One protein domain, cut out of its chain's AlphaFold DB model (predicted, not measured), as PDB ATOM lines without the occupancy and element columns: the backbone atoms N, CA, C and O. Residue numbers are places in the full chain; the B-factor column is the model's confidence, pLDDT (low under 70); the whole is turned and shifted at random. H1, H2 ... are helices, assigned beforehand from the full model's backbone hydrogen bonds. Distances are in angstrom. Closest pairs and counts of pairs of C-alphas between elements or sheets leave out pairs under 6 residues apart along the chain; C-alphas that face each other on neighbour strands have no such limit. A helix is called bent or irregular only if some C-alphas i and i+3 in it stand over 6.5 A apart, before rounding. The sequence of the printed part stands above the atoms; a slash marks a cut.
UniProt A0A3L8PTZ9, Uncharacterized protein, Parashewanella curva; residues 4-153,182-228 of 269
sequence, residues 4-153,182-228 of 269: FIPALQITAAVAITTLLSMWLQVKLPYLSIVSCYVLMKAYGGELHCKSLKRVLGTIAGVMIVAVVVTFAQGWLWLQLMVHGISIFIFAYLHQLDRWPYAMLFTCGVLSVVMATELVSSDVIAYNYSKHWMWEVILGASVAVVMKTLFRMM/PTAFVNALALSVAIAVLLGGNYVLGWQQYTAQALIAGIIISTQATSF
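What this domain is: This is residues 4 to 153 and 182 to 228 of the 269 residues of an uncharacterized protein of Parashewanella curva (UniProt A0A3L8PTZ9). Eight helices make an up-and-down bundle in which the short H5 lies in the middle, with H3, H4, H7, H8 and one part of H6 round it. The two longest helices, H3 and H6, run side by side in opposite directions, and H1 and H2, a helical hairpin, pack on H6, apart from H4, H5, H7 and H8. The printed part has 197 residues, with eight named helices in the order H1 to H8 and no named strand, and its class is all helix. It is compact, with a radius of gyration of the C-alphas of 17.1 A and spans of 55 by 41 by 25 A.

Where its parts are: H1, residues 4 to 23, begins with C-alpha 4 at (159.114, 167.707, 189.339). H2 is residues 30 to 40. H3, residues 44 to 71, is 41.5 A long and irregular, with C-alphas 45 and 48 standing 7.1 A apart. H4 is residues 76 to 95 and H5 residues 100 to 116. H6, residues 122 to 153, is 46.8 A long and ends at C-alpha 153 (170.593, 177.408, 194.355). H7, residues 182 to 205, is 33.7 A long. H8, residues 209 to 223, ends at C-alpha 223 (152.110, 181.053, 162.590).

How they stand to each other: H5 is the hub, touching five helices. It touches H3 at a steep tilt of 40 degrees, the same way, with the closest C-alphas, those of Gly 57 and Ala 102, 4.0 A apart. H4 and H5 form a hairpin at 19 degrees, closest at the C-alphas of His 94 and Pro 100, 4.1 A. H8 touches H5 opposite ways at 21 degrees, closest at the C-alphas of Thr 116 and Gln 209, 5.4 A. H7 touches H4 at a shallow tilt of 33 degrees, only just short of steep, with the C-alphas of Ala 91 and Ala 188 closest at 4.8 A. H7 and H8 form a hairpin at 11 degrees, closest at the C-alphas of Asn 202 and Ala 212, 6.5 A. H3 and H6 touch, opposite ways at 6 degrees, closest at the C-alphas of Val 62 and Ser 129, 5.4 A. H2 touches residues 132 to 147 of H6, with the C-alphas of Ser 32 and Gly 139 closest at 4.0 A. H1 and H2 form a hairpin at 30 degrees, closest at the C-alphas of Val 14 and Ile 33, 5.7 A. Among the pairs that are apart are H1 and H5, and H6 and H8. Every O i to N i+4 pair is within hydrogen-bond range in H1, H2, H4, H5, H6, H7 and H8, and 22 of 24 are in H3.

The domain as a whole: The two farthest C-alphas, those of Trp 75 and Met 153, are 55.5 A apart. Residues 154 to 181 are not printed, and C-alphas 153 and 182 stand 48.6 A apart across the cut between H6 and H7. Of the links that are printed whole, H1 to H2 is short and the others are tight. The mean pLDDT of the printed part is 83.5, with 13 residues under 70: residues 4, 44 to 45, 116 to 120 and 224 to 228.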
ATOM      1  N   PHE A   4     159.896 166.921 188.374       68.06
ATOM      2  CA  PHE A   4     159.114 167.707 189.339       68.06
ATOM      3  C   PHE A   4     159.748 169.069 189.649       68.06
ATOM      4  O   PHE A   4     159.035 170.049 189.842       68.06
ATOM      5  N   ILE A   5     161.081 169.158 189.624       76.25
ATOM      6  CA  ILE A   5     161.809 170.394 189.945       76.25
ATOM      7  C   ILE A   5     161.466 171.530 188.957       76.25
ATOM      8  O   ILE A   5     161.117 172.614 189.419       76.25
ATOM      9  N   PRO A   6     161.462 171.323 187.621       78.75
ATOM     10  CA  PRO A   6     161.075 172.372 186.675       78.75
ATOM     11  C   PRO A   6     159.624 172.836 186.827       78.75
ATOM     12  O   PRO A   6     159.345 174.023 186.668       78.75
ATOM     13  N   ALA A   7     158.701 171.917 187.131       78.75
ATOM     14  CA  ALA A   7     157.299 172.260 187.339       78.75
ATOM     15  C   ALA A   7     157.148 173.180 188.556       78.75
ATOM     16  O   ALA A   7     156.600 174.270 188.423       78.75
ATOM     17  N   LEU A   8     157.751 172.810 189.690       81.94
ATOM     18  CA  LEU A   8     157.729 173.614 190.913       81.94
ATOM     19  C   LEU A   8     158.329 175.015 190.701       81.94
ATOM     20  O   LEU A   8     157.786 176.001 191.190       81.94
ATOM     21  N   GLN A   9     159.413 175.122 189.927       86.62
ATOM     22  CA  GLN A   9     160.034 176.409 189.591       86.62
ATOM     23  C   GLN A   9     159.106 177.318 188.781       86.62
ATOM     24  O   GLN A   9     158.989 178.509 189.080       86.62
ATOM     25  N   ILE A  10     158.455 176.769 187.749       84.94
ATOM     26  CA  ILE A  10     157.489 177.506 186.924       84.94
ATOM     27  C   ILE A  10     156.323 177.968 187.799       84.94
ATOM     28  O   ILE A  10     155.952 179.139 187.764       84.94
ATOM     29  N   THR A  11     155.790 177.059 188.608       81.94
ATOM     30  CA  THR A  11     154.669 177.302 189.507       81.94
ATOM     31  C   THR A  11     154.980 178.404 190.524       81.94
ATOM     32  O   THR A  11     154.219 179.363 190.639       81.94
ATOM     33  N   ALA A  12     156.138 178.345 191.189       83.00
ATOM     34  CA  ALA A  12     156.577 179.380 192.124       83.00
ATOM     35  C   ALA A  12     156.735 180.751 191.443       83.00
ATOM     36  O   ALA A  12     156.284 181.766 191.970       83.00
ATOM     37  N   ALA A  13     157.328 180.793 190.246       87.44
ATOM     38  CA  ALA A  13     157.498 182.040 189.502       87.44
ATOM     39  C   ALA A  13     156.158 182.654 189.066       87.44
ATOM     40  O   ALA A  13     155.976 183.871 189.156       87.44
ATOM     41  N   VAL A  14     155.200 181.830 188.635       86.56
ATOM     42  CA  VAL A  14     153.838 182.269 188.302       86.56
ATOM     43  C   VAL A  14     153.101 182.780 189.542       86.56
ATOM     44  O   VAL A  14     152.487 183.845 189.476       86.56
ATOM     45  N   ALA A  15     153.209 182.090 190.681       79.62
ATOM     46  CA  ALA A  15     152.609 182.531 191.939       79.62
ATOM     47  C   ALA A  15     153.159 183.900 192.375       79.62
ATOM     48  O   ALA A  15     152.387 184.821 192.636       79.62
ATOM     49  N   ILE A  16     154.484 184.082 192.344       86.12
ATOM     50  CA  ILE A  16     155.132 185.366 192.658       86.12
ATOM     51  C   ILE A  16     154.697 186.461 191.681       86.12
ATOM     52  O   ILE A  16     154.387 187.572 192.104       86.12
ATOM     53  N   THR A  17     154.622 186.157 190.382       89.50
ATOM     54  CA  THR A  17     154.151 187.120 189.370       89.50
ATOM     55  C   THR A  17     152.716 187.555 189.654       89.50
ATOM     56  O   THR A  17     152.398 188.737 189.544       89.50
ATOM     57  N   THR A  18     151.861 186.614 190.053       82.81
ATOM     58  CA  THR A  18     150.457 186.873 190.399       82.81
ATOM     59  C   THR A  18     150.362 187.783 191.621       82.81
ATOM     60  O   THR A  18     149.720 188.829 191.548       82.81
ATOM     61  N   LEU A  19     151.068 187.450 192.709       82.31
ATOM     62  CA  LEU A  19     151.090 188.247 193.940       82.31
ATOM     63  C   LEU A  19     151.633 189.661 193.705       82.31
ATOM     64  O   LEU A  19     151.030 190.631 194.156       82.31
ATOM     65  N   LEU A  20     152.729 189.796 192.951       88.00
ATOM     66  CA  LEU A  20     153.278 191.103 192.586       88.00
ATOM     67  C   LEU A  20     152.306 191.911 191.729       88.00
ATOM     68  O   LEU A  20     152.179 193.115 191.925       88.00
ATOM     69  N   SER A  21     151.599 191.264 190.801       87.12
ATOM     70  CA  SER A  21     150.626 191.964 189.961       87.12
ATOM     71  C   SER A  21     149.422 192.454 190.772       87.12
ATOM     72  O   SER A  21     148.949 193.563 190.537       87.12
ATOM     73  N   MET A  22     148.960 191.670 191.756       83.75
ATOM     74  CA  MET A  22     147.921 192.092 192.704       83.75
ATOM     75  C   MET A  22     148.404 193.245 193.591       83.75
ATOM     76  O   MET A  22     147.685 194.226 193.764       83.75
ATOM     77  N   TRP A  23     149.634 193.160 194.107       89.75
ATOM     78  CA  TRP A  23     150.233 194.200 194.947       89.75
ATOM     79  C   TRP A  23     150.410 195.529 194.200       89.75
ATOM     80  O   TRP A  23     150.093 196.588 194.736       89.75
ATOM     81  N   LEU A  24     150.830 195.474 192.934       90.88
ATOM     82  CA  LEU A  24     150.943 196.636 192.045       90.88
ATOM     83  C   LEU A  24     149.595 197.107 191.475       90.88
ATOM     84  O   LEU A  24     149.576 198.040 190.673       90.88
ATOM     85  N   GLN A  25     148.484 196.463 191.852       90.50
ATOM     86  CA  GLN A  25     147.134 196.771 191.369       90.50
ATOM     87  C   GLN A  25     147.037 196.792 189.832       90.50
ATOM     88  O   GLN A  25     146.364 197.633 189.230       90.50
ATOM     89  N   VAL A  26     147.721 195.854 189.173       82.50
ATOM     90  CA  VAL A  26     147.630 195.684 187.720       82.50
ATOM     91  C   VAL A  26     146.215 195.219 187.383       82.50
ATOM     92  O   VAL A  26     145.796 194.149 187.818       82.50
ATOM     93  N   LYS A  27     145.477 196.021 186.604       77.44
ATOM     94  CA  LYS A  27     144.044 195.801 186.333       77.44
ATOM     95  C   LYS A  27     143.730 194.420 185.743       77.44
ATOM     96  O   LYS A  27     142.675 193.873 186.042       77.44
ATOM     97  N   LEU A  28     144.612 193.873 184.905       76.69
ATOM     98  CA  LEU A  28     144.387 192.622 184.176       76.69
ATOM     99  C   LEU A  28     145.677 191.786 184.102       76.69
ATOM    100  O   LEU A  28     146.254 191.683 183.038       76.69
ATOM    101  N   PRO A  29     146.150 191.123 185.171       80.75
ATOM    102  CA  PRO A  29     147.498 190.531 185.239       80.75
ATOM    103  C   PRO A  29     147.727 189.283 184.357       80.75
ATOM    104  O   PRO A  29     148.647 188.498 184.583       80.75
ATOM    105  N   TYR A  30     146.885 189.048 183.356       80.69
ATOM    106  CA  TYR A  30     146.924 187.859 182.520       80.69
ATOM    107  C   TYR A  30     148.232 187.755 181.729       80.69
ATOM    108  O   TYR A  30     148.875 186.699 181.731       80.69
ATOM    109  N   LEU A  31     148.684 188.835 181.078       83.31
ATOM    110  CA  LEU A  31     149.883 188.743 180.246       83.31
ATOM    111  C   LEU A  31     151.158 188.683 181.063       83.31
ATOM    112  O   LEU A  31     152.132 188.116 180.567       83.31
ATOM    113  N   SER A  32     151.182 189.210 182.288       85.50
ATOM    114  CA  SER A  32     152.346 189.057 183.162       85.50
ATOM    115  C   SER A  32     152.534 187.585 183.520       85.50
ATOM    116  O   SER A  32     153.623 187.035 183.328       85.50
ATOM    117  N   ILE A  33     151.447 186.909 183.902       82.12
ATOM    118  CA  ILE A  33     151.420 185.479 184.221       82.12
ATOM    119  C   ILE A  33     151.830 184.635 183.009       82.12
ATOM    120  O   ILE A  33     152.768 183.836 183.096       82.12
ATOM    121  N   VAL A  34     151.191 184.842 181.852       83.69
ATOM    122  CA  VAL A  34     151.511 184.104 180.618       83.69
ATOM    123  C   VAL A  34     152.946 184.378 180.169       83.69
ATOM    124  O   VAL A  34     153.654 183.466 179.728       83.69
ATOM    125  N   SER A  35     153.414 185.622 180.286       86.62
ATOM    126  CA  SER A  35     154.784 185.978 179.919       86.62
ATOM    127  C   SER A  35     155.804 185.280 180.799       86.62
ATOM    128  O   SER A  35     156.753 184.702 180.262       86.62
ATOM    129  N   CYS A  36     155.569 185.267 182.111       87.62
ATOM    130  CA  CYS A  36     156.413 184.563 183.061       87.62
ATOM    131  C   CYS A  36     156.449 183.060 182.763       87.62
ATOM    132  O   CYS A  36     157.524 182.499 182.556       87.62
ATOM    133  N   TYR A  37     155.285 182.423 182.612       86.81
ATOM    134  CA  TYR A  37     155.171 180.997 182.300       86.81
ATOM    135  C   TYR A  37     155.963 180.590 181.047       86.81
ATOM    136  O   TYR A  37     156.762 179.650 181.074       86.81
ATOM    137  N   VAL A  38     155.771 181.318 179.940       85.12
ATOM    138  CA  VAL A  38     156.449 181.029 178.667       85.12
ATOM    139  C   VAL A  38     157.965 181.188 178.800       85.12
ATOM    140  O   VAL A  38     158.719 180.365 178.280       85.12
ATOM    141  N   LEU A  39     158.427 182.226 179.502       88.62
ATOM    142  CA  LEU A  39     159.855 182.481 179.683       88.62
ATOM    143  C   LEU A  39     160.502 181.476 180.640       88.62
ATOM    144  O   LEU A  39     161.610 181.014 180.374       88.62
ATOM    145  N   MET A  40     159.796 181.037 181.681       86.69
ATOM    146  CA  MET A  40     160.292 180.004 182.591       86.69
ATOM    147  C   MET A  40     160.529 178.660 181.885       86.69
ATOM    148  O   MET A  40     161.453 177.936 182.265       86.69
ATOM    149  N   LYS A  41     159.800 178.371 180.797       83.44
ATOM    150  CA  LYS A  41     160.040 177.208 179.921       83.44
ATOM    151  C   LYS A  41     161.227 177.353 178.959       83.44
ATOM    152  O   LYS A  41     161.685 176.345 178.428       83.44
ATOM    153  N   ALA A  42     161.730 178.562 178.700       79.62
ATOM    154  CA  ALA A  42     162.859 178.766 177.784       79.62
ATOM    155  C   ALA A  42     164.164 178.203 178.370       79.62
ATOM    156  O   ALA A  42     164.375 178.303 179.571       79.62
ATOM    157  N   TYR A  43     165.079 177.659 177.566       74.75
ATOM    158  CA  TYR A  43     166.385 177.218 178.078       74.75
ATOM    159  C   TYR A  43     167.189 178.394 178.656       74.75
ATOM    160  O   TYR A  43     167.040 179.533 178.211       74.75
ATOM    161  N   GLY A  44     168.036 178.131 179.662       65.88
ATOM    162  CA  GLY A  44     168.697 179.176 180.462       65.88
ATOM    163  C   GLY A  44     169.456 180.218 179.635       65.88
ATOM    164  O   GLY A  44     169.341 181.409 179.906       65.88
ATOM    165  N   GLY A  45     170.150 179.788 178.577       69.38
ATOM    166  CA  GLY A  45     170.876 180.705 177.699       69.38
ATOM    167  C   GLY A  45     169.993 181.559 176.778       69.38
ATOM    168  O   GLY A  45     170.386 182.642 176.355       69.38
ATOM    169  N   GLU A  46     168.770 181.117 176.500       78.69
ATOM    170  CA  GLU A  46     167.835 181.836 175.630       78.69
ATOM    171  C   GLU A  46     166.921 182.793 176.401       78.69
ATOM    172  O   GLU A  46     166.287 183.652 175.787       78.69
ATOM    173  N   LEU A  47     166.843 182.654 177.730       85.38
ATOM    174  CA  LEU A  47     165.912 183.394 178.582       85.38
ATOM    175  C   LEU A  47     166.061 184.909 178.417       85.38
ATOM    176  O   LEU A  47     165.084 185.584 178.104       85.38
ATOM    177  N   HIS A  48     167.276 185.435 178.594       84.81
ATOM    178  CA  HIS A  48     167.536 186.875 178.514       84.81
ATOM    179  C   HIS A  48     167.249 187.421 177.116       84.81
ATOM    180  O   HIS A  48     166.591 188.448 176.973       84.81
ATOM    181  N   CYS A  49     167.676 186.702 176.074       84.31
ATOM    182  CA  CYS A  49     167.452 187.114 174.691       84.31
ATOM    183  C   CYS A  49     165.956 187.113 174.333       84.31
ATOM    184  O   CYS A  49     165.467 188.069 173.732       84.31
ATOM    185  N   LYS A  50     165.210 186.072 174.722       84.44
ATOM    186  CA  LYS A  50     163.758 185.984 174.494       84.44
ATOM    187  C   LYS A  50     162.992 187.024 175.303       84.44
ATOM    188  O   LYS A  50     162.079 187.634 174.759       84.44
ATOM    189  N   SER A  51     163.381 187.243 176.558       86.88
ATOM    190  CA  SER A  51     162.822 188.277 177.431       86.88
ATOM    191  C   SER A  51     162.989 189.666 176.809       86.88
ATOM    192  O   SER A  51     161.997 190.351 176.560       86.88
ATOM    193  N   LEU A  52     164.216 190.023 176.414       89.94
ATOM    194  CA  LEU A  52     164.512 191.300 175.764       89.94
ATOM    195  C   LEU A  52     163.739 191.468 174.449       89.94
ATOM    196  O   LEU A  52     163.095 192.491 174.241       89.94
ATOM    197  N   LYS A  53     163.745 190.450 173.578       87.69
ATOM    198  CA  LYS A  53     162.993 190.479 172.312       87.69
ATOM    199  C   LYS A  53     161.494 190.668 172.540       87.69
ATOM    200  O   LYS A  53     160.866 191.392 171.779       87.69
ATOM    201  N   ARG A  54     160.927 190.049 173.581       88.56
ATOM    202  CA  ARG A  54     159.515 190.209 173.948       88.56
ATOM    203  C   ARG A  54     159.208 191.650 174.338       88.56
ATOM    204  O   ARG A  54     158.284 192.233 173.793       88.56
ATOM    205  N   VAL A  55     160.016 192.221 175.233       89.25
ATOM    206  CA  VAL A  55     159.853 193.603 175.705       89.25
ATOM    207  C   VAL A  55     159.992 194.591 174.548       89.25
ATOM    208  O   VAL A  55     159.117 195.429 174.362       89.25
ATOM    209  N   LEU A  56     161.033 194.453 173.722       90.94
ATOM    210  CA  LEU A  56     161.243 195.325 172.562       90.94
ATOM    211  C   LEU A  56     160.114 195.198 171.532       90.94
ATOM    212  O   LEU A  56     159.633 196.210 171.033       90.94
ATOM    213  N   GLY A  57     159.658 193.972 171.253       88.50
ATOM    214  CA  GLY A  57     158.531 193.725 170.355       88.50
ATOM    215  C   GLY A  57     157.238 194.373 170.849       88.50
ATOM    216  O   GLY A  57     156.524 194.998 170.064       88.50
ATOM    217  N   THR A  58     156.973 194.289 172.155       89.69
ATOM    218  CA  THR A  58     155.824 194.944 172.785       89.69
ATOM    219  C   THR A  58     155.926 196.462 172.707       89.69
ATOM    220  O   THR A  58     154.974 197.090 172.257       89.69
ATOM    221  N   ILE A  59     157.068 197.054 173.071       90.50
ATOM    222  CA  ILE A  59     157.280 198.510 172.985       90.50
ATOM    223  C   ILE A  59     157.066 198.996 171.549       90.50
ATOM    224  O   ILE A  59     156.317 199.945 171.331       90.50
ATOM    225  N   ALA A  60     157.667 198.322 170.564       89.88
ATOM    226  CA  ALA A  60     157.486 198.665 169.157       89.88
ATOM    227  C   ALA A  60     156.007 198.594 168.746       89.88
ATOM    228  O   ALA A  60     155.503 199.528 168.129       89.88
ATOM    229  N   GLY A  61     155.299 197.531 169.142       88.31
ATOM    230  CA  GLY A  61     153.872 197.373 168.864       88.31
ATOM    231  C   GLY A  61     153.036 198.515 169.438       88.31
ATOM    232  O   GLY A  61     152.255 199.113 168.707       88.31
ATOM    233  N   VAL A  62     153.256 198.874 170.706       88.38
ATOM    234  CA  VAL A  62     152.573 199.998 171.370       88.38
ATOM    235  C   VAL A  62     152.823 201.322 170.651       88.38
ATOM    236  O   VAL A  62     151.880 202.071 170.405       88.38
ATOM    237  N   MET A  63     154.073 201.603 170.273       89.38
ATOM    238  CA  MET A  63     154.422 202.834 169.559       89.38
ATOM    239  C   MET A  63     153.723 202.916 168.199       89.38
ATOM    240  O   MET A  63     153.197 203.965 167.840       89.38
ATOM    241  N   ILE A  64     153.674 201.808 167.457       89.50
ATOM    242  CA  ILE A  64     153.005 201.765 166.152       89.50
ATOM    243  C   ILE A  64     151.496 201.914 166.317       89.50
ATOM    244  O   ILE A  64     150.901 202.688 165.579       89.50
ATOM    245  N   VAL A  65     150.878 201.232 167.289       87.25
ATOM    246  CA  VAL A  65     149.446 201.408 167.580       87.25
ATOM    247  C   VAL A  65     149.140 202.872 167.872       87.25
ATOM    248  O   VAL A  65     148.207 203.411 167.290       87.25
ATOM    249  N   ALA A  66     149.937 203.524 168.722       85.38
ATOM    250  CA  ALA A  66     149.743 204.933 169.045       85.38
ATOM    251  C   ALA A  66     149.767 205.802 167.778       85.38
ATOM    252  O   ALA A  66     148.846 206.576 167.552       85.38
ATOM    253  N   VAL A  67     150.754 205.603 166.898       86.75
ATOM    254  CA  VAL A  67     150.824 206.298 165.604       86.75
ATOM    255  C   VAL A  67     149.584 206.002 164.750       86.75
ATOM    256  O   VAL A  67     148.936 206.928 164.274       86.75
ATOM    257  N   VAL A  68     149.205 204.734 164.574       86.75
ATOM    258  CA  VAL A  68     148.053 204.350 163.739       86.75
ATOM    259  C   VAL A  68     146.763 204.988 164.246       86.75
ATOM    260  O   VAL A  68     146.029 205.586 163.459       86.75
ATOM    261  N   VAL A  69     146.493 204.892 165.548       84.56
ATOM    262  CA  VAL A  69     145.251 205.402 166.133       84.56
ATOM    263  C   VAL A  69     145.224 206.930 166.110       84.56
ATOM    264  O   VAL A  69     144.200 207.487 165.732       84.56
ATOM    265  N   THR A  70     146.333 207.613 166.422       85.94
ATOM    266  CA  THR A  70     146.394 209.084 166.375       85.94
ATOM    267  C   THR A  70     146.206 209.628 164.957       85.94
ATOM    268  O   THR A  70     145.444 210.571 164.766       85.94
ATOM    269  N   PHE A  71     146.864 209.052 163.946       86.88
ATOM    270  CA  PHE A  71     146.818 209.605 162.585       86.88
ATOM    271  C   PHE A  71     145.571 209.210 161.789       86.88
ATOM    272  O   PHE A  71     145.180 209.940 160.881       86.88
ATOM    273  N   ALA A  72     144.948 208.073 162.098       86.94
ATOM    274  CA  ALA A  72     143.788 207.572 161.363       86.94
ATOM    275  C   ALA A  72     142.498 207.582 162.203       86.94
ATOM    276  O   ALA A  72     141.547 206.864 161.897       86.94
ATOM    277  N   GLN A  73     142.440 208.382 163.272       84.56
ATOM    278  CA  GLN A  73     141.263 208.494 164.135       84.56
ATOM    279  C   GLN A  73     140.008 208.874 163.332       84.56
ATOM    280  O   GLN A  73     139.996 209.870 162.616       84.56
ATOM    281  N   GLY A  74     138.944 208.075 163.451       82.94
ATOM    282  CA  GLY A  74     137.686 208.276 162.719       82.94
ATOM    283  C   GLY A  74     137.672 207.721 161.287       82.94
ATOM    284  O   GLY A  74     136.610 207.659 160.676       82.94
ATOM    285  N   TRP A  75     138.809 207.247 160.767       88.31
ATOM    286  CA  TRP A  75     138.932 206.677 159.421       88.31
ATOM    287  C   TRP A  75     139.177 205.169 159.499       88.31
ATOM    288  O   TRP A  75     140.302 204.696 159.334       88.31
ATOM    289  N   LEU A  76     138.106 204.403 159.716       85.56
ATOM    290  CA  LEU A  76     138.156 202.947 159.906       85.56
ATOM    291  C   LEU A  76     139.006 202.220 158.850       85.56
ATOM    292  O   LEU A  76     139.894 201.432 159.175       85.56
ATOM    293  N   TRP A  77     138.757 202.494 157.568       86.44
ATOM    294  CA  TRP A  77     139.458 201.826 156.470       86.44
ATOM    295  C   TRP A  77     140.945 202.176 156.417       86.44
ATOM    296  O   TRP A  77     141.769 201.312 156.120       86.44
ATOM    297  N   LEU A  78     141.298 203.420 156.751       88.31
ATOM    298  CA  LEU A  78     142.690 203.848 156.829       88.31
ATOM    299  C   LEU A  78     143.403 203.144 157.989       88.31
ATOM    300  O   LEU A  78     144.508 202.640 157.799       88.31
ATOM    301  N   GLN A  79     142.752 203.033 159.153       87.25
ATOM    302  CA  GLN A  79     143.280 202.276 160.290       87.25
ATOM    303  C   GLN A  79     143.532 200.814 159.918       87.25
ATOM    304  O   GLN A  79     144.640 200.321 160.121       87.25
ATOM    305  N   LEU A  80     142.544 200.139 159.318       87.06
ATOM    306  CA  LEU A  80     142.675 198.748 158.875       87.06
ATOM    307  C   LEU A  80     143.796 198.575 157.841       87.06
ATOM    308  O   LEU A  80     144.564 197.618 157.933       87.06
ATOM    309  N   MET A  81     143.937 199.508 156.895       89.38
ATOM    310  CA  MET A  81     144.983 199.457 155.872       89.38
ATOM    311  C   MET A  81     146.383 199.626 156.474       89.38
ATOM    312  O   MET A  81     147.253 198.786 156.245       89.38
ATOM    313  N   VAL A  82     146.616 200.677 157.270       89.44
ATOM    314  CA  VAL A  82     147.931 200.930 157.890       89.44
ATOM    315  C   VAL A  82     148.291 199.804 158.861       89.44
ATOM    316  O   VAL A  82     149.444 199.366 158.926       89.44
ATOM    317  N   HIS A  83     147.298 199.281 159.575       88.56
ATOM    318  CA  HIS A  83     147.458 198.134 160.451       88.56
ATOM    319  C   HIS A  83     147.839 196.858 159.685       88.56
ATOM    320  O   HIS A  83     148.817 196.197 160.043       88.56
ATOM    321  N   GLY A  84     147.135 196.548 158.592       89.75
ATOM    322  CA  GLY A  84     147.445 195.415 157.720       89.75
ATOM    323  C   GLY A  84     148.852 195.508 157.125       89.75
ATOM    324  O   GLY A  84     149.604 194.531 157.174       89.75
ATOM    325  N   ILE A  85     149.257 196.691 156.650       92.25
ATOM    326  CA  ILE A  85     150.621 196.945 156.156       92.25
ATOM    327  C   ILE A  85     151.652 196.717 157.267       92.25
ATOM    328  O   ILE A  85     152.667 196.057 157.042       92.25
ATOM    329  N   SER A  86     151.382 197.204 158.479       92.12
ATOM    330  CA  SER A  86     152.274 197.015 159.625       92.12
ATOM    331  C   SER A  86     152.450 195.529 159.940       92.12
ATOM    332  O   SER A  86     153.580 195.040 159.972       92.12
ATOM    333  N   ILE A  87     151.354 194.775 160.094       90.88
ATOM    334  CA  ILE A  87     151.413 193.324 160.329       90.88
ATOM    335  C   ILE A  87     152.174 192.625 159.212       90.88
ATOM    336  O   ILE A  87     153.012 191.782 159.510       90.88
ATOM    337  N   PHE A  88     151.914 192.977 157.953       92.75
ATOM    338  CA  PHE A  88     152.606 192.395 156.810       92.75
ATOM    339  C   PHE A  88     154.125 192.586 156.919       92.75
ATOM    340  O   PHE A  88     154.868 191.610 156.820       92.75
ATOM    341  N   ILE A  89     154.594 193.807 157.199       91.62
ATOM    342  CA  ILE A  89     156.025 194.108 157.350       91.62
ATOM    343  C   ILE A  89     156.638 193.270 158.481       91.62
ATOM    344  O   ILE A  89     157.654 192.604 158.276       91.62
ATOM    345  N   PHE A  90     156.022 193.254 159.664       91.75
ATOM    346  CA  PHE A  90     156.556 192.524 160.818       91.75
ATOM    347  C   PHE A  90     156.488 191.003 160.641       91.75
ATOM    348  O   PHE A  90     157.443 190.302 160.974       91.75
ATOM    349  N   ALA A  91     155.414 190.484 160.052       88.31
ATOM    350  CA  ALA A  91     155.287 189.073 159.714       88.31
ATOM    351  C   ALA A  91     156.326 188.658 158.666       88.31
ATOM    352  O   ALA A  91     156.939 187.602 158.794       88.31
ATOM    353  N   TYR A  92     156.594 189.506 157.671       89.19
ATOM    354  CA  TYR A  92     157.624 189.249 156.671       89.19
ATOM    355  C   TYR A  92     159.017 189.198 157.305       89.19
ATOM    356  O   TYR A  92     159.763 188.243 157.096       89.19
ATOM    357  N   LEU A  93     159.346 190.172 158.161       88.94
ATOM    358  CA  LEU A  93     160.604 190.178 158.914       88.94
ATOM    359  C   LEU A  93     160.725 188.962 159.847       88.94
ATOM    360  O   LEU A  93     161.815 188.403 159.970       88.94
ATOM    361  N   HIS A  94     159.619 188.515 160.450       86.56
ATOM    362  CA  HIS A  94     159.574 187.283 161.234       86.56
ATOM    363  C   HIS A  94     159.948 186.054 160.396       86.56
ATOM    364  O   HIS A  94     160.804 185.281 160.816       86.56
ATOM    365  N   GLN A  95     159.349 185.898 159.211       84.94
ATOM    366  CA  GLN A  95     159.605 184.769 158.306       84.94
ATOM    367  C   GLN A  95     161.022 184.791 157.702       84.94
ATOM    368  O   GLN A  95     161.527 183.757 157.281       84.94
ATOM    369  N   LEU A  96     161.677 185.956 157.672       84.25
ATOM    370  CA  LEU A  96     163.091 186.099 157.307       84.25
ATOM    371  C   LEU A  96     164.056 185.839 158.481       84.25
ATOM    372  O   LEU A  96     165.238 186.166 158.372       84.25
ATOM    373  N   ASP A  97     163.563 185.343 159.619       79.19
ATOM    374  CA  ASP A  97     164.326 185.139 160.857       79.19
ATOM    375  C   ASP A  97     165.014 186.413 161.391       79.19
ATOM    376  O   ASP A  97     165.945 186.374 162.207       79.19
ATOM    377  N   ARG A  98     164.500 187.594 161.019       76.88
ATOM    378  CA  ARG A  98     164.965 188.882 161.545       76.88
ATOM    379  C   ARG A  98     164.255 189.183 162.849       76.88
ATOM    380  O   ARG A  98     163.168 189.748 162.877       76.88
ATOM    381  N   TRP A  99     164.903 188.807 163.949       75.44
ATOM    382  CA  TRP A  99     164.369 189.000 165.301       75.44
ATOM    383  C   TRP A  99     162.954 188.410 165.449       75.44
ATOM    384  O   TRP A  99     162.053 189.080 165.955       75.44
ATOM    385  N   PRO A 100     162.750 187.139 165.059       73.31
ATOM    386  CA  PRO A 100     161.426 186.577 164.810       73.31
ATOM    387  C   PRO A 100     160.512 186.708 166.028       73.31
ATOM    388  O   PRO A 100     159.343 187.060 165.910       73.31
ATOM    389  N   TYR A 101     161.063 186.504 167.221       74.56
ATOM    390  CA  TYR A 101     160.300 186.618 168.454       74.56
ATOM    391  C   TYR A 101     159.814 188.050 168.727       74.56
ATOM    392  O   TYR A 101     158.676 188.223 169.135       74.56
ATOM    393  N   ALA A 102     160.630 189.077 168.471       74.12
ATOM    394  CA  ALA A 102     160.210 190.463 168.681       74.12
ATOM    395  C   ALA A 102     159.114 190.858 167.684       74.12
ATOM    396  O   ALA A 102     158.066 191.345 168.094       74.12
ATOM    397  N   MET A 103     159.322 190.553 166.400       83.88
ATOM    398  CA  MET A 103     158.401 190.923 165.322       83.88
ATOM    399  C   MET A 103     157.018 190.284 165.491       83.88
ATOM    400  O   MET A 103     155.996 190.945 165.332       83.88
ATOM    401  N   LEU A 104     156.970 189.015 165.901       80.44
ATOM    402  CA  LEU A 104     155.706 188.324 166.137       80.44
ATOM    403  C   LEU A 104     154.974 188.842 167.387       80.44
ATOM    404  O   LEU A 104     153.747 188.916 167.393       80.44
ATOM    405  N   PHE A 105     155.708 189.257 168.426       79.56
ATOM    406  CA  PHE A 105     155.106 189.959 169.561       79.56
ATOM    407  C   PHE A 105     154.553 191.323 169.151       79.56
ATOM    408  O   PHE A 105     153.439 191.650 169.548       79.56
ATOM    409  N   THR A 106     155.260 192.075 168.302       80.56
ATOM    410  CA  THR A 106     154.745 193.323 167.722       80.56
ATOM    411  C   THR A 106     153.430 193.080 166.980       80.56
ATOM    412  O   THR A 106     152.458 193.775 167.268       80.56
ATOM    413  N   CYS A 107     153.348 192.058 166.116       80.12
ATOM    414  CA  CYS A 107     152.095 191.672 165.451       80.12
ATOM    415  C   CYS A 107     150.973 191.371 166.457       80.12
ATOM    416  O   CYS A 107     149.847 191.818 166.261       80.12
ATOM    417  N   GLY A 108     151.268 190.646 167.539       80.06
ATOM    418  CA  GLY A 108     150.277 190.305 168.564       80.06
ATOM    419  C   GLY A 108     149.728 191.503 169.311       80.06
ATOM    420  O   GLY A 108     148.513 191.646 169.409       80.06
ATOM    421  N   VAL A 109     150.611 192.385 169.776       78.50
ATOM    422  CA  VAL A 109     150.204 193.616 170.461       78.50
ATOM    423  C   VAL A 109     149.397 194.502 169.520       78.50
ATOM    424  O   VAL A 109     148.308 194.928 169.885       78.50
ATOM    425  N   LEU A 110     149.876 194.706 168.289       79.81
ATOM    426  CA  LEU A 110     149.153 195.461 167.269       79.81
ATOM    427  C   LEU A 110     147.730 194.922 167.096       79.81
ATOM    428  O   LEU A 110     146.765 195.678 167.179       79.81
ATOM    429  N   SER A 111     147.607 193.623 166.827       79.12
ATOM    430  CA  SER A 111     146.335 192.999 166.452       79.12
ATOM    431  C   SER A 111     145.336 193.030 167.600       79.12
ATOM    432  O   SER A 111     144.169 193.350 167.402       79.12
ATOM    433  N   VAL A 112     145.794 192.716 168.815       79.06
ATOM    434  CA  VAL A 112     144.916 192.652 169.980       79.06
ATOM    435  C   VAL A 112     144.432 194.035 170.396       79.06
ATOM    436  O   VAL A 112     143.240 194.185 170.653       79.06
ATOM    437  N   VAL A 113     145.310 195.044 170.419       78.06
ATOM    438  CA  VAL A 113     144.885 196.399 170.788       78.06
ATOM    439  C   VAL A 113     143.894 196.954 169.761       78.06
ATOM    440  O   VAL A 113     142.878 197.536 170.138       78.06
ATOM    441  N   MET A 114     144.135 196.722 168.467       78.19
ATOM    442  CA  MET A 114     143.189 197.142 167.431       78.19
ATOM    443  C   MET A 114     141.857 196.388 167.523       78.19
ATOM    444  O   MET A 114     140.814 197.000 167.336       78.19
ATOM    445  N   ALA A 115     141.856 195.097 167.868       75.00
ATOM    446  CA  ALA A 115     140.626 194.316 168.048       75.00
ATOM    447  C   ALA A 115     139.734 194.829 169.177       75.00
ATOM    448  O   ALA A 115     138.511 194.754 169.076       75.00
ATOM    449  N   THR A 116     140.338 195.322 170.257       68.44
ATOM    450  CA  THR A 116     139.588 195.867 171.389       68.44
ATOM    451  C   THR A 116     138.998 197.235 171.100       68.44
ATOM    452  O   THR A 116     137.922 197.538 171.599       68.44
ATOM    453  N   GLU A 117     139.684 198.041 170.294       69.44
ATOM    454  CA  GLU A 117     139.512 199.493 170.293       69.44
ATOM    455  C   GLU A 117     139.550 200.076 168.868       69.44
ATOM    456  O   GLU A 117     140.100 201.141 168.606       69.44
ATOM    457  N   LEU A 118     138.931 199.367 167.920       64.75
ATOM    458  CA  LEU A 118     138.927 199.700 166.487       64.75
ATOM    459  C   LEU A 118     138.209 201.021 166.142       64.75
ATOM    460  O   LEU A 118     138.258 201.483 165.008       64.75
ATOM    461  N   VAL A 119     137.504 201.610 167.110       63.31
ATOM    462  CA  VAL A 119     136.663 202.810 166.947       63.31
ATOM    463  C   VAL A 119     136.822 203.776 168.128       63.31
ATOM    464  O   VAL A 119     136.128 204.786 168.215       63.31
ATOM    465  N   SER A 120     137.693 203.466 169.087       63.16
ATOM    466  CA  SER A 120     137.758 204.207 170.344       63.16
ATOM    467  C   SER A 120     138.571 205.488 170.235       63.16
ATOM    468  O   SER A 120     139.229 205.757 169.228       63.16
ATOM    469  N   SER A 121     138.591 206.264 171.322       75.62
ATOM    470  CA  SER A 121     139.565 207.343 171.450       75.62
ATOM    471  C   SER A 121     140.991 206.789 171.502       75.62
ATOM    472  O   SER A 121     141.255 205.719 172.064       75.62
ATOM    473  N   ASP A 122     141.908 207.563 170.937       78.56
ATOM    474  CA  ASP A 122     143.359 207.429 171.055       78.56
ATOM    475  C   ASP A 122     143.819 207.218 172.503       78.56
ATOM    476  O   ASP A 122     144.664 206.364 172.778       78.56
ATOM    477  N   VAL A 123     143.193 207.924 173.445       82.12
ATOM    478  CA  VAL A 123     143.472 207.812 174.879       82.12
ATOM    479  C   VAL A 123     143.222 206.395 175.403       82.12
ATOM    480  O   VAL A 123     144.027 205.879 176.181       82.12
ATOM    481  N   ILE A 124     142.130 205.741 174.992       82.38
ATOM    482  CA  ILE A 124     141.798 204.386 175.456       82.38
ATOM    483  C   ILE A 124     142.794 203.375 174.880       82.38
ATOM    484  O   ILE A 124     143.399 202.619 175.644       82.38
ATOM    485  N   ALA A 125     143.039 203.418 173.568       80.62
ATOM    486  CA  ALA A 125     143.984 202.523 172.901       80.62
ATOM    487  C   ALA A 125     145.410 202.664 173.466       80.62
ATOM    488  O   ALA A 125     146.095 201.663 173.703       80.62
ATOM    489  N   TYR A 126     145.848 203.894 173.751       82.19
ATOM    490  CA  TYR A 126     147.146 204.161 174.367       82.19
ATOM    491  C   TYR A 126     147.231 203.633 175.802       82.19
ATOM    492  O   TYR A 126     148.201 202.959 176.158       82.19
ATOM    493  N   ASN A 127     146.211 203.880 176.629       85.69
ATOM    494  CA  ASN A 127     146.181 203.372 178.001       85.69
ATOM    495  C   ASN A 127     146.180 201.840 178.034       85.69
ATOM    496  O   ASN A 127     146.929 201.244 178.809       85.69
ATOM    497  N   TYR A 128     145.404 201.201 177.156       83.81
ATOM    498  CA  TYR A 128     145.374 199.748 177.023       83.81
ATOM    499  C   TYR A 128     146.742 199.190 176.597       83.81
ATOM    500  O   TYR A 128     147.291 198.296 177.248       83.81
ATOM    501  N   SER A 129     147.356 199.800 175.581       83.44
ATOM    502  CA  SER A 129     148.706 199.470 175.111       83.44
ATOM    503  C   SER A 129     149.765 199.606 176.212       83.44
ATOM    504  O   SER A 129     150.632 198.746 176.378       83.44
ATOM    505  N   LYS A 130     149.683 200.674 177.011       86.25
ATOM    506  CA  LYS A 130     150.585 200.918 178.140       86.25
ATOM    507  C   LYS A 130     150.433 199.850 179.224       86.25
ATOM    508  O   LYS A 130     151.442 199.392 179.758       86.25
ATOM    509  N   HIS A 131     149.207 199.432 179.538       87.44
ATOM    510  CA  HIS A 131     148.963 198.336 180.481       87.44
ATOM    511  C   HIS A 131     149.586 197.023 179.994       87.44
ATOM    512  O   HIS A 131     150.337 196.390 180.737       87.44
ATOM    513  N   TRP A 132     149.396 196.689 178.716       85.44
ATOM    514  CA  TRP A 132     150.023 195.532 178.073       85.44
ATOM    515  C   TRP A 132     151.550 195.543 178.169       85.44
ATOM    516  O   TRP A 132     152.176 194.524 178.477       85.44
ATOM    517  N   MET A 133     152.166 196.702 177.931       89.50
ATOM    518  CA  MET A 133     153.611 196.874 178.064       89.50
ATOM    519  C   MET A 133     154.090 196.559 179.484       89.50
ATOM    520  O   MET A 133     155.040 195.790 179.650       89.50
ATOM    521  N   TRP A 134     153.419 197.102 180.501       90.88
ATOM    522  CA  TRP A 134     153.776 196.860 181.899       90.88
ATOM    523  C   TRP A 134     153.630 195.401 182.307       90.88
ATOM    524  O   TRP A 134     154.513 194.868 182.977       90.88
ATOM    525  N   GLU A 135     152.568 194.732 181.868       89.81
ATOM    526  CA  GLU A 135     152.368 193.313 182.147       89.81
ATOM    527  C   GLU A 135     153.481 192.446 181.556       89.81
ATOM    528  O   GLU A 135     154.033 191.583 182.245       89.81
ATOM    529  N   VAL A 136     153.865 192.699 180.301       90.06
ATOM    530  CA  VAL A 136     154.960 191.967 179.655       90.06
ATOM    531  C   VAL A 136     156.284 192.221 180.374       90.06
ATOM    532  O   VAL A 136     157.009 191.261 180.636       90.06
ATOM    533  N   ILE A 137     156.589 193.475 180.729       93.19
ATOM    534  CA  ILE A 137     157.809 193.835 181.470       93.19
ATOM    535  C   ILE A 137     157.843 193.132 182.829       93.19
ATOM    536  O   ILE A 137     158.862 192.532 183.178       93.19
ATOM    537  N   LEU A 138     156.743 193.164 183.583       93.50
ATOM    538  CA  LEU A 138     156.653 192.528 184.894       93.50
ATOM    539  C   LEU A 138     156.874 191.015 184.792       93.50
ATOM    540  O   LEU A 138     157.767 190.477 185.449       93.50
ATOM    541  N   GLY A 139     156.129 190.331 183.918       90.81
ATOM    542  CA  GLY A 139     156.260 188.883 183.735       90.81
ATOM    543  C   GLY A 139     157.651 188.467 183.250       90.81
ATOM    544  O   GLY A 139     158.208 187.467 183.707       90.81
ATOM    545  N   ALA A 140     158.243 189.259 182.356       93.38
ATOM    546  CA  ALA A 140     159.597 189.051 181.868       93.38
ATOM    547  C   ALA A 140     160.659 189.229 182.960       93.38
ATOM    548  O   ALA A 140     161.594 188.429 183.045       93.38
ATOM    549  N   SER A 141     160.492 190.236 183.816       94.69
ATOM    550  CA  SER A 141     161.419 190.531 184.910       94.69
ATOM    551  C   SER A 141     161.385 189.434 185.973       94.69
ATOM    552  O   SER A 141     162.437 188.917 186.347       94.69
ATOM    553  N   VAL A 142     160.188 189.003 186.394       93.75
ATOM    554  CA  VAL A 142     160.035 187.919 187.379       93.75
ATOM    555  C   VAL A 142     160.634 186.616 186.855       93.75
ATOM    556  O   VAL A 142     161.390 185.968 187.577       93.75
ATOM    557  N   ALA A 143     160.387 186.252 185.593       92.62
ATOM    558  CA  ALA A 143     160.979 185.046 185.014       92.62
ATOM    559  C   ALA A 143     162.515 185.082 185.015       92.62
ATOM    560  O   ALA A 143     163.156 184.083 185.343       92.62
ATOM    561  N   VAL A 144     163.117 186.229 184.678       93.19
ATOM    562  CA  VAL A 144     164.578 186.397 184.700       93.19
ATOM    563  C   VAL A 144     165.128 186.263 186.119       93.19
ATOM    564  O   VAL A 144     166.072 185.499 186.330       93.19
ATOM    565  N   VAL A 145     164.524 186.945 187.096       94.31
ATOM    566  CA  VAL A 145     164.953 186.897 188.503       94.31
ATOM    567  C   VAL A 145     164.826 185.482 189.058       94.31
ATOM    568  O   VAL A 145     165.810 184.923 189.537       94.31
ATOM    569  N   MET A 146     163.655 184.858 188.920       92.75
ATOM    570  CA  MET A 146     163.393 183.524 189.464       92.75
ATOM    571  C   MET A 146     164.320 182.474 188.870       92.75
ATOM    572  O   MET A 146     164.908 181.677 189.596       92.75
ATOM    573  N   LYS A 147     164.513 182.491 187.550       88.69
ATOM    574  CA  LYS A 147     165.410 181.540 186.893       88.69
ATOM    575  C   LYS A 147     166.865 181.724 187.317       88.69
ATOM    576  O   LYS A 147     167.585 180.738 187.463       88.69
ATOM    577  N   THR A 148     167.283 182.968 187.547       88.69
ATOM    578  CA  THR A 148     168.617 183.284 188.066       88.69
ATOM    579  C   THR A 148     168.782 182.772 189.499       88.69
ATOM    580  O   THR A 148     169.764 182.093 189.785       88.69
ATOM    581  N   LEU A 149     167.796 183.004 190.373       90.38
ATOM    582  CA  LEU A 149     167.790 182.507 191.754       90.38
ATOM    583  C   LEU A 149     167.830 180.976 191.816       90.38
ATOM    584  O   LEU A 149     168.656 180.406 192.525       90.38
ATOM    585  N   PHE A 150     166.994 180.291 191.031       88.12
ATOM    586  CA  PHE A 150     167.007 178.827 190.970       88.12
ATOM    587  C   PHE A 150     168.347 178.280 190.492       88.12
ATOM    588  O   PHE A 150     168.843 177.305 191.055       88.12
ATOM    589  N   ARG A 151     168.965 178.936 189.504       82.44
ATOM    590  CA  ARG A 151     170.302 178.571 189.038       82.44
ATOM    591  C   ARG A 151     171.341 178.728 190.148       82.44
ATOM    592  O   ARG A 151     172.130 177.810 190.328       82.44
ATOM    593  N   MET A 152     171.306 179.827 190.909       82.44
ATOM    594  CA  MET A 152     172.205 180.051 192.051       82.44
ATOM    595  C   MET A 152     172.060 178.961 193.126       82.44
ATOM    596  O   MET A 152     173.064 178.490 193.660       82.44
ATOM    597  N   MET A 153     170.838 178.496 193.397       83.31
ATOM    598  CA  MET A 153     170.593 177.408 194.355       83.31
ATOM    599  C   MET A 153     171.046 176.032 193.835       83.31
ATOM    600  O   MET A 153     171.460 175.183 194.618       83.31
ATOM    601  N   PRO A 182     159.664 184.712 148.321       90.94
ATOM    602  CA  PRO A 182     158.257 184.628 147.937       90.94
ATOM    603  C   PRO A 182     157.416 183.843 148.953       90.94
ATOM    604  O   PRO A 182     156.283 184.224 149.225       90.94
ATOM    605  N   THR A 183     157.966 182.802 149.581       88.44
ATOM    606  CA  THR A 183     157.253 182.024 150.607       88.44
ATOM    607  C   THR A 183     156.993 182.865 151.855       88.44
ATOM    608  O   THR A 183     155.875 182.899 152.367       88.44
ATOM    609  N   ALA A 184     158.009 183.601 152.320       87.88
ATOM    610  CA  ALA A 184     157.864 184.538 153.433       87.88
ATOM    611  C   ALA A 184     156.834 185.631 153.116       87.88
ATOM    612  O   ALA A 184     156.021 185.976 153.972       87.88
ATOM    613  N   PHE A 185     156.845 186.140 151.880       91.56
ATOM    614  CA  PHE A 185     155.911 187.154 151.400       91.56
ATOM    615  C   PHE A 185     154.468 186.645 151.439       91.56
ATOM    616  O   PHE A 185     153.613 187.286 152.045       91.56
ATOM    617  N   VAL A 186     154.201 185.473 150.854       90.44
ATOM    618  CA  VAL A 186     152.858 184.873 150.817       90.44
ATOM    619  C   VAL A 186     152.345 184.587 152.229       90.44
ATOM    620  O   VAL A 186     151.208 184.928 152.539       90.44
ATOM    621  N   ASN A 187     153.185 184.043 153.114       88.06
ATOM    622  CA  ASN A 187     152.799 183.770 154.502       88.06
ATOM    623  C   ASN A 187     152.496 185.056 155.287       88.06
ATOM    624  O   ASN A 187     151.522 185.112 156.037       88.06
ATOM    625  N   ALA A 188     153.315 186.094 155.112       89.94
ATOM    626  CA  ALA A 188     153.100 187.391 155.744       89.94
ATOM    627  C   ALA A 188     151.826 188.075 155.233       89.94
ATOM    628  O   ALA A 188     151.069 188.641 156.023       89.94
ATOM    629  N   LEU A 189     151.565 187.984 153.925       92.38
ATOM    630  CA  LEU A 189     150.347 188.495 153.302       92.38
ATOM    631  C   LEU A 189     149.118 187.752 153.823       92.38
ATOM    632  O   LEU A 189     148.164 188.393 154.249       92.38
ATOM    633  N   ALA A 190     149.162 186.420 153.862       89.12
ATOM    634  CA  ALA A 190     148.078 185.602 154.392       89.12
ATOM    635  C   ALA A 190     147.767 185.948 155.857       89.12
ATOM    636  O   ALA A 190     146.602 186.112 156.208       89.12
ATOM    637  N   LEU A 191     148.795 186.124 156.699       89.31
ATOM    638  CA  LEU A 191     148.624 186.528 158.097       89.31
ATOM    639  C   LEU A 191     147.990 187.920 158.224       89.31
ATOM    640  O   LEU A 191     147.053 188.104 159.001       89.31
ATOM    641  N   SER A 192     148.486 188.888 157.452       91.62
ATOM    642  CA  SER A 192     147.959 190.255 157.431       91.62
ATOM    643  C   SER A 192     146.492 190.293 156.999       91.62
ATOM    644  O   SER A 192     145.659 190.865 157.703       91.62
ATOM    645  N   VAL A 193     146.149 189.610 155.902       89.69
ATOM    646  CA  VAL A 193     144.771 189.513 155.403       89.69
ATOM    647  C   VAL A 193     143.873 188.803 156.414       89.69
ATOM    648  O   VAL A 193     142.785 189.293 156.696       89.69
ATOM    649  N   ALA A 194     144.323 187.694 157.009       89.19
ATOM    650  CA  ALA A 194     143.542 186.963 158.007       89.19
ATOM    651  C   ALA A 194     143.204 187.835 159.225       89.19
ATOM    652  O   ALA A 194     142.058 187.843 159.675       89.19
ATOM    653  N   ILE A 195     144.174 188.602 159.734       88.25
ATOM    654  CA  ILE A 195     143.940 189.520 160.853       88.25
ATOM    655  C   ILE A 195     143.030 190.675 160.425       88.25
ATOM    656  O   ILE A 195     142.082 190.978 161.141       88.25
ATOM    657  N   ALA A 196     143.241 191.278 159.252       87.88
ATOM    658  CA  ALA A 196     142.381 192.353 158.755       87.88
ATOM    659  C   ALA A 196     140.917 191.904 158.579       87.88
ATOM    660  O   ALA A 196     140.003 192.620 158.984       87.88
ATOM    661  N   VAL A 197     140.689 190.700 158.040       88.06
ATOM    662  CA  VAL A 197     139.350 190.101 157.905       88.06
ATOM    663  C   VAL A 197     138.728 189.839 159.272       88.06
ATOM    664  O   VAL A 197     137.561 190.159 159.473       88.06
ATOM    665  N   LEU A 198     139.492 189.300 160.225       88.44
ATOM    666  CA  LEU A 198     139.017 189.065 161.589       88.44
ATOM    667  C   LEU A 198     138.614 190.376 162.268       88.44
ATOM    668  O   LEU A 198     137.550 190.448 162.871       88.44
ATOM    669  N   LEU A 199     139.431 191.418 162.136       86.56
ATOM    670  CA  LEU A 199     139.166 192.743 162.690       86.56
ATOM    671  C   LEU A 199     137.942 193.413 162.050       86.56
ATOM    672  O   LEU A 199     137.090 193.937 162.765       86.56
ATOM    673  N   GLY A 200     137.815 193.351 160.722       85.00
ATOM    674  CA  GLY A 200     136.633 193.840 160.009       85.00
ATOM    675  C   GLY A 200     135.371 193.054 160.377       85.00
ATOM    676  O   GLY A 200     134.325 193.644 160.625       85.00
ATOM    677  N   GLY A 201     135.478 191.727 160.490       85.12
ATOM    678  CA  GLY A 201     134.397 190.853 160.945       85.12
ATOM    679  C   GLY A 201     133.971 191.157 162.380       85.12
ATOM    680  O   GLY A 201     132.780 191.283 162.642       85.12
ATOM    681  N   ASN A 202     134.930 191.362 163.287       86.94
ATOM    682  CA  ASN A 202     134.683 191.791 164.664       86.94
ATOM    683  C   ASN A 202     133.916 193.120 164.713       86.94
ATOM    684  O   ASN A 202     132.956 193.238 165.468       86.94
ATOM    685  N   TYR A 203     134.299 194.091 163.876       84.69
ATOM    686  CA  TYR A 203     133.608 195.378 163.775       84.69
ATOM    687  C   TYR A 203     132.167 195.233 163.256       84.69
ATOM    688  O   TYR A 203     131.250 195.803 163.838       84.69
ATOM    689  N   VAL A 204     131.952 194.448 162.194       87.31
ATOM    690  CA  VAL A 204     130.622 194.265 161.579       87.31
ATOM    691  C   VAL A 204     129.684 193.441 162.463       87.31
ATOM    692  O   VAL A 204     128.497 193.743 162.555       87.31
ATOM    693  N   LEU A 205     130.199 192.389 163.097       86.38
ATOM    694  CA  LEU A 205     129.403 191.431 163.869       86.38
ATOM    695  C   LEU A 205     129.313 191.789 165.357       86.38
ATOM    696  O   LEU A 205     128.546 191.154 166.080       86.38
ATOM    697  N   GLY A 206     130.096 192.767 165.820       83.88
ATOM    698  CA  GLY A 206     130.133 193.190 167.218       83.88
ATOM    699  C   GLY A 206     130.544 192.063 168.164       83.88
ATOM    700  O   GLY A 206     129.898 191.865 169.195       83.88
ATOM    701  N   TRP A 207     131.569 191.275 167.811       79.06
ATOM    702  CA  TRP A 207     132.001 190.193 168.699       79.06
ATOM    703  C   TRP A 207     132.493 190.746 170.039       79.06
ATOM    704  O   TRP A 207     133.005 191.860 170.148       79.06
ATOM    705  N   GLN A 208     132.365 189.930 171.085       79.50
ATOM    706  CA  GLN A 208     132.965 190.260 172.371       79.50
ATOM    707  C   GLN A 208     134.485 190.388 172.216       79.50
ATOM    708  O   GLN A 208     135.123 189.551 171.572       79.50
ATOM    709  N   GLN A 209     135.068 191.403 172.858       75.06
ATOM    710  CA  GLN A 209     136.502 191.703 172.787       75.06
ATOM    711  C   GLN A 209     137.368 190.460 173.053       75.06
ATOM    712  O   GLN A 209     138.284 190.161 172.288       75.06
ATOM    713  N   TYR A 210     137.030 189.673 174.079       72.94
ATOM    714  CA  TYR A 210     137.751 188.444 174.426       72.94
ATOM    715  C   TYR A 210     137.733 187.387 173.312       72.94
ATOM    716  O   TYR A 210     138.719 186.674 173.126       72.94
ATOM    717  N   THR A 211     136.650 187.307 172.535       75.19
ATOM    718  CA  THR A 211     136.532 186.384 171.399       75.19
ATOM    719  C   THR A 211     137.499 186.774 170.289       75.19
ATOM    720  O   THR A 211     138.261 185.932 169.813       75.19
ATOM    721  N   ALA A 212     137.535 188.056 169.915       77.62
ATOM    722  CA  ALA A 212     138.462 188.546 168.899       77.62
ATOM    723  C   ALA A 212     139.926 188.341 169.326       77.62
ATOM    724  O   ALA A 212     140.745 187.861 168.540       77.62
ATOM    725  N   GLN A 213     140.244 188.604 170.596       79.12
ATOM    726  CA  GLN A 213     141.575 188.363 171.156       79.12
ATOM    727  C   GLN A 213     141.983 186.889 171.118       79.12
ATOM    728  O   GLN A 213     143.112 186.578 170.733       79.12
ATOM    729  N   ALA A 214     141.080 185.977 171.488       73.94
ATOM    730  CA  ALA A 214     141.344 184.541 171.458       73.94
ATOM    731  C   ALA A 214     141.613 184.042 170.030       73.94
ATOM    732  O   ALA A 214     142.559 183.283 169.806       73.94
ATOM    733  N   LEU A 215     140.831 184.512 169.053       79.88
ATOM    734  CA  LEU A 215     141.018 184.170 167.643       79.88
ATOM    735  C   LEU A 215     142.358 184.697 167.104       79.88
ATOM    736  O   LEU A 215     143.103 183.950 166.467       79.88
ATOM    737  N   ILE A 216     142.713 185.946 167.421       82.94
ATOM    738  CA  ILE A 216     144.007 186.539 167.052       82.94
ATOM    739  C   ILE A 216     145.162 185.753 167.671       82.94
ATOM    740  O   ILE A 216     146.126 185.421 166.979       82.94
ATOM    741  N   ALA A 217     145.065 185.412 168.957       77.31
ATOM    742  CA  ALA A 217     146.069 184.596 169.625       77.31
ATOM    743  C   ALA A 217     146.223 183.234 168.933       77.31
ATOM    744  O   ALA A 217     147.349 182.807 168.687       77.31
ATOM    745  N   GLY A 218     145.118 182.589 168.545       74.62
ATOM    746  CA  GLY A 218     145.131 181.339 167.783       74.62
ATOM    747  C   GLY A 218     145.875 181.450 166.447       74.62
ATOM    748  O   GLY A 218     146.725 180.608 166.150       74.62
ATOM    749  N   ILE A 219     145.622 182.513 165.676       82.56
ATOM    750  CA  ILE A 219     146.299 182.790 164.394       82.56
ATOM    751  C   ILE A 219     147.804 183.057 164.588       82.56
ATOM    752  O   ILE A 219     148.651 182.601 163.817       82.56
ATOM    753  N   ILE A 220     148.174 183.788 165.635       81.38
ATOM    754  CA  ILE A 220     149.581 184.100 165.911       81.38
ATOM    755  C   ILE A 220     150.334 182.868 166.427       81.38
ATOM    756  O   ILE A 220     151.489 182.627 166.084       81.38
ATOM    757  N   ILE A 221     149.681 182.043 167.237       73.94
ATOM    758  CA  ILE A 221     150.267 180.812 167.766       73.94
ATOM    759  C   ILE A 221     150.465 179.770 166.654       73.94
ATOM    760  O   ILE A 221     151.473 179.051 166.664       73.94
ATOM    761  N   SER A 222     149.542 179.694 165.690       74.19
ATOM    762  CA  SER A 222     149.671 178.799 164.538       74.19
ATOM    763  C   SER A 222     150.809 179.225 163.610       74.19
ATOM    764  O   SER A 222     151.600 178.381 163.188       74.19
ATOM    765  N   THR A 223     150.985 180.528 163.384       73.44
ATOM    766  CA  THR A 223     152.110 181.053 162.590       73.44
ATOM    767  C   THR A 223     153.472 180.830 163.242       73.44
ATOM    768  O   THR A 223     154.455 180.629 162.537       73.44
ATOM    769  N   GLN A 224     153.559 180.740 164.573       68.88
ATOM    770  CA  GLN A 224     154.804 180.354 165.248       68.88
ATOM    771  C   GLN A 224     155.241 178.895 164.970       68.88
ATOM    772  O   GLN A 224     156.301 178.486 165.455       68.88
ATOM    773  N   ALA A 225     154.404 178.040 164.368       57.00
ATOM    774  CA  ALA A 225     154.672 176.600 164.253       57.00
ATOM    775  C   ALA A 225     155.557 176.224 163.050       57.00
ATOM    776  O   ALA A 225     156.028 175.090 162.975       57.00
ATOM    777  N   THR A 226     155.827 177.152 162.132       53.53
ATOM    778  CA  THR A 226     156.294 176.801 160.783       53.53
ATOM    779  C   THR A 226     157.800 176.633 160.611       53.53
ATOM    780  O   THR A 226     158.207 176.164 159.555       53.53
ATOM    781  N   SER A 227     158.650 176.948 161.591       49.09
ATOM    782  CA  SER A 227     160.089 177.006 161.294       49.09
ATOM    783  C   SER A 227     160.860 175.686 161.401       49.09
ATOM    784  O   SER A 227     161.815 175.540 160.655       49.09
ATOM    785  N   PHE A 228     160.493 174.696 162.235       43.72
ATOM    786  CA  PHE A 228     161.353 173.493 162.365       43.72
ATOM    787  C   PHE A 228     160.700 172.169 162.810       43.72
ATOM    788  O   PHE A 228     161.401 171.164 162.867       43.72
TER     789      PHE A 228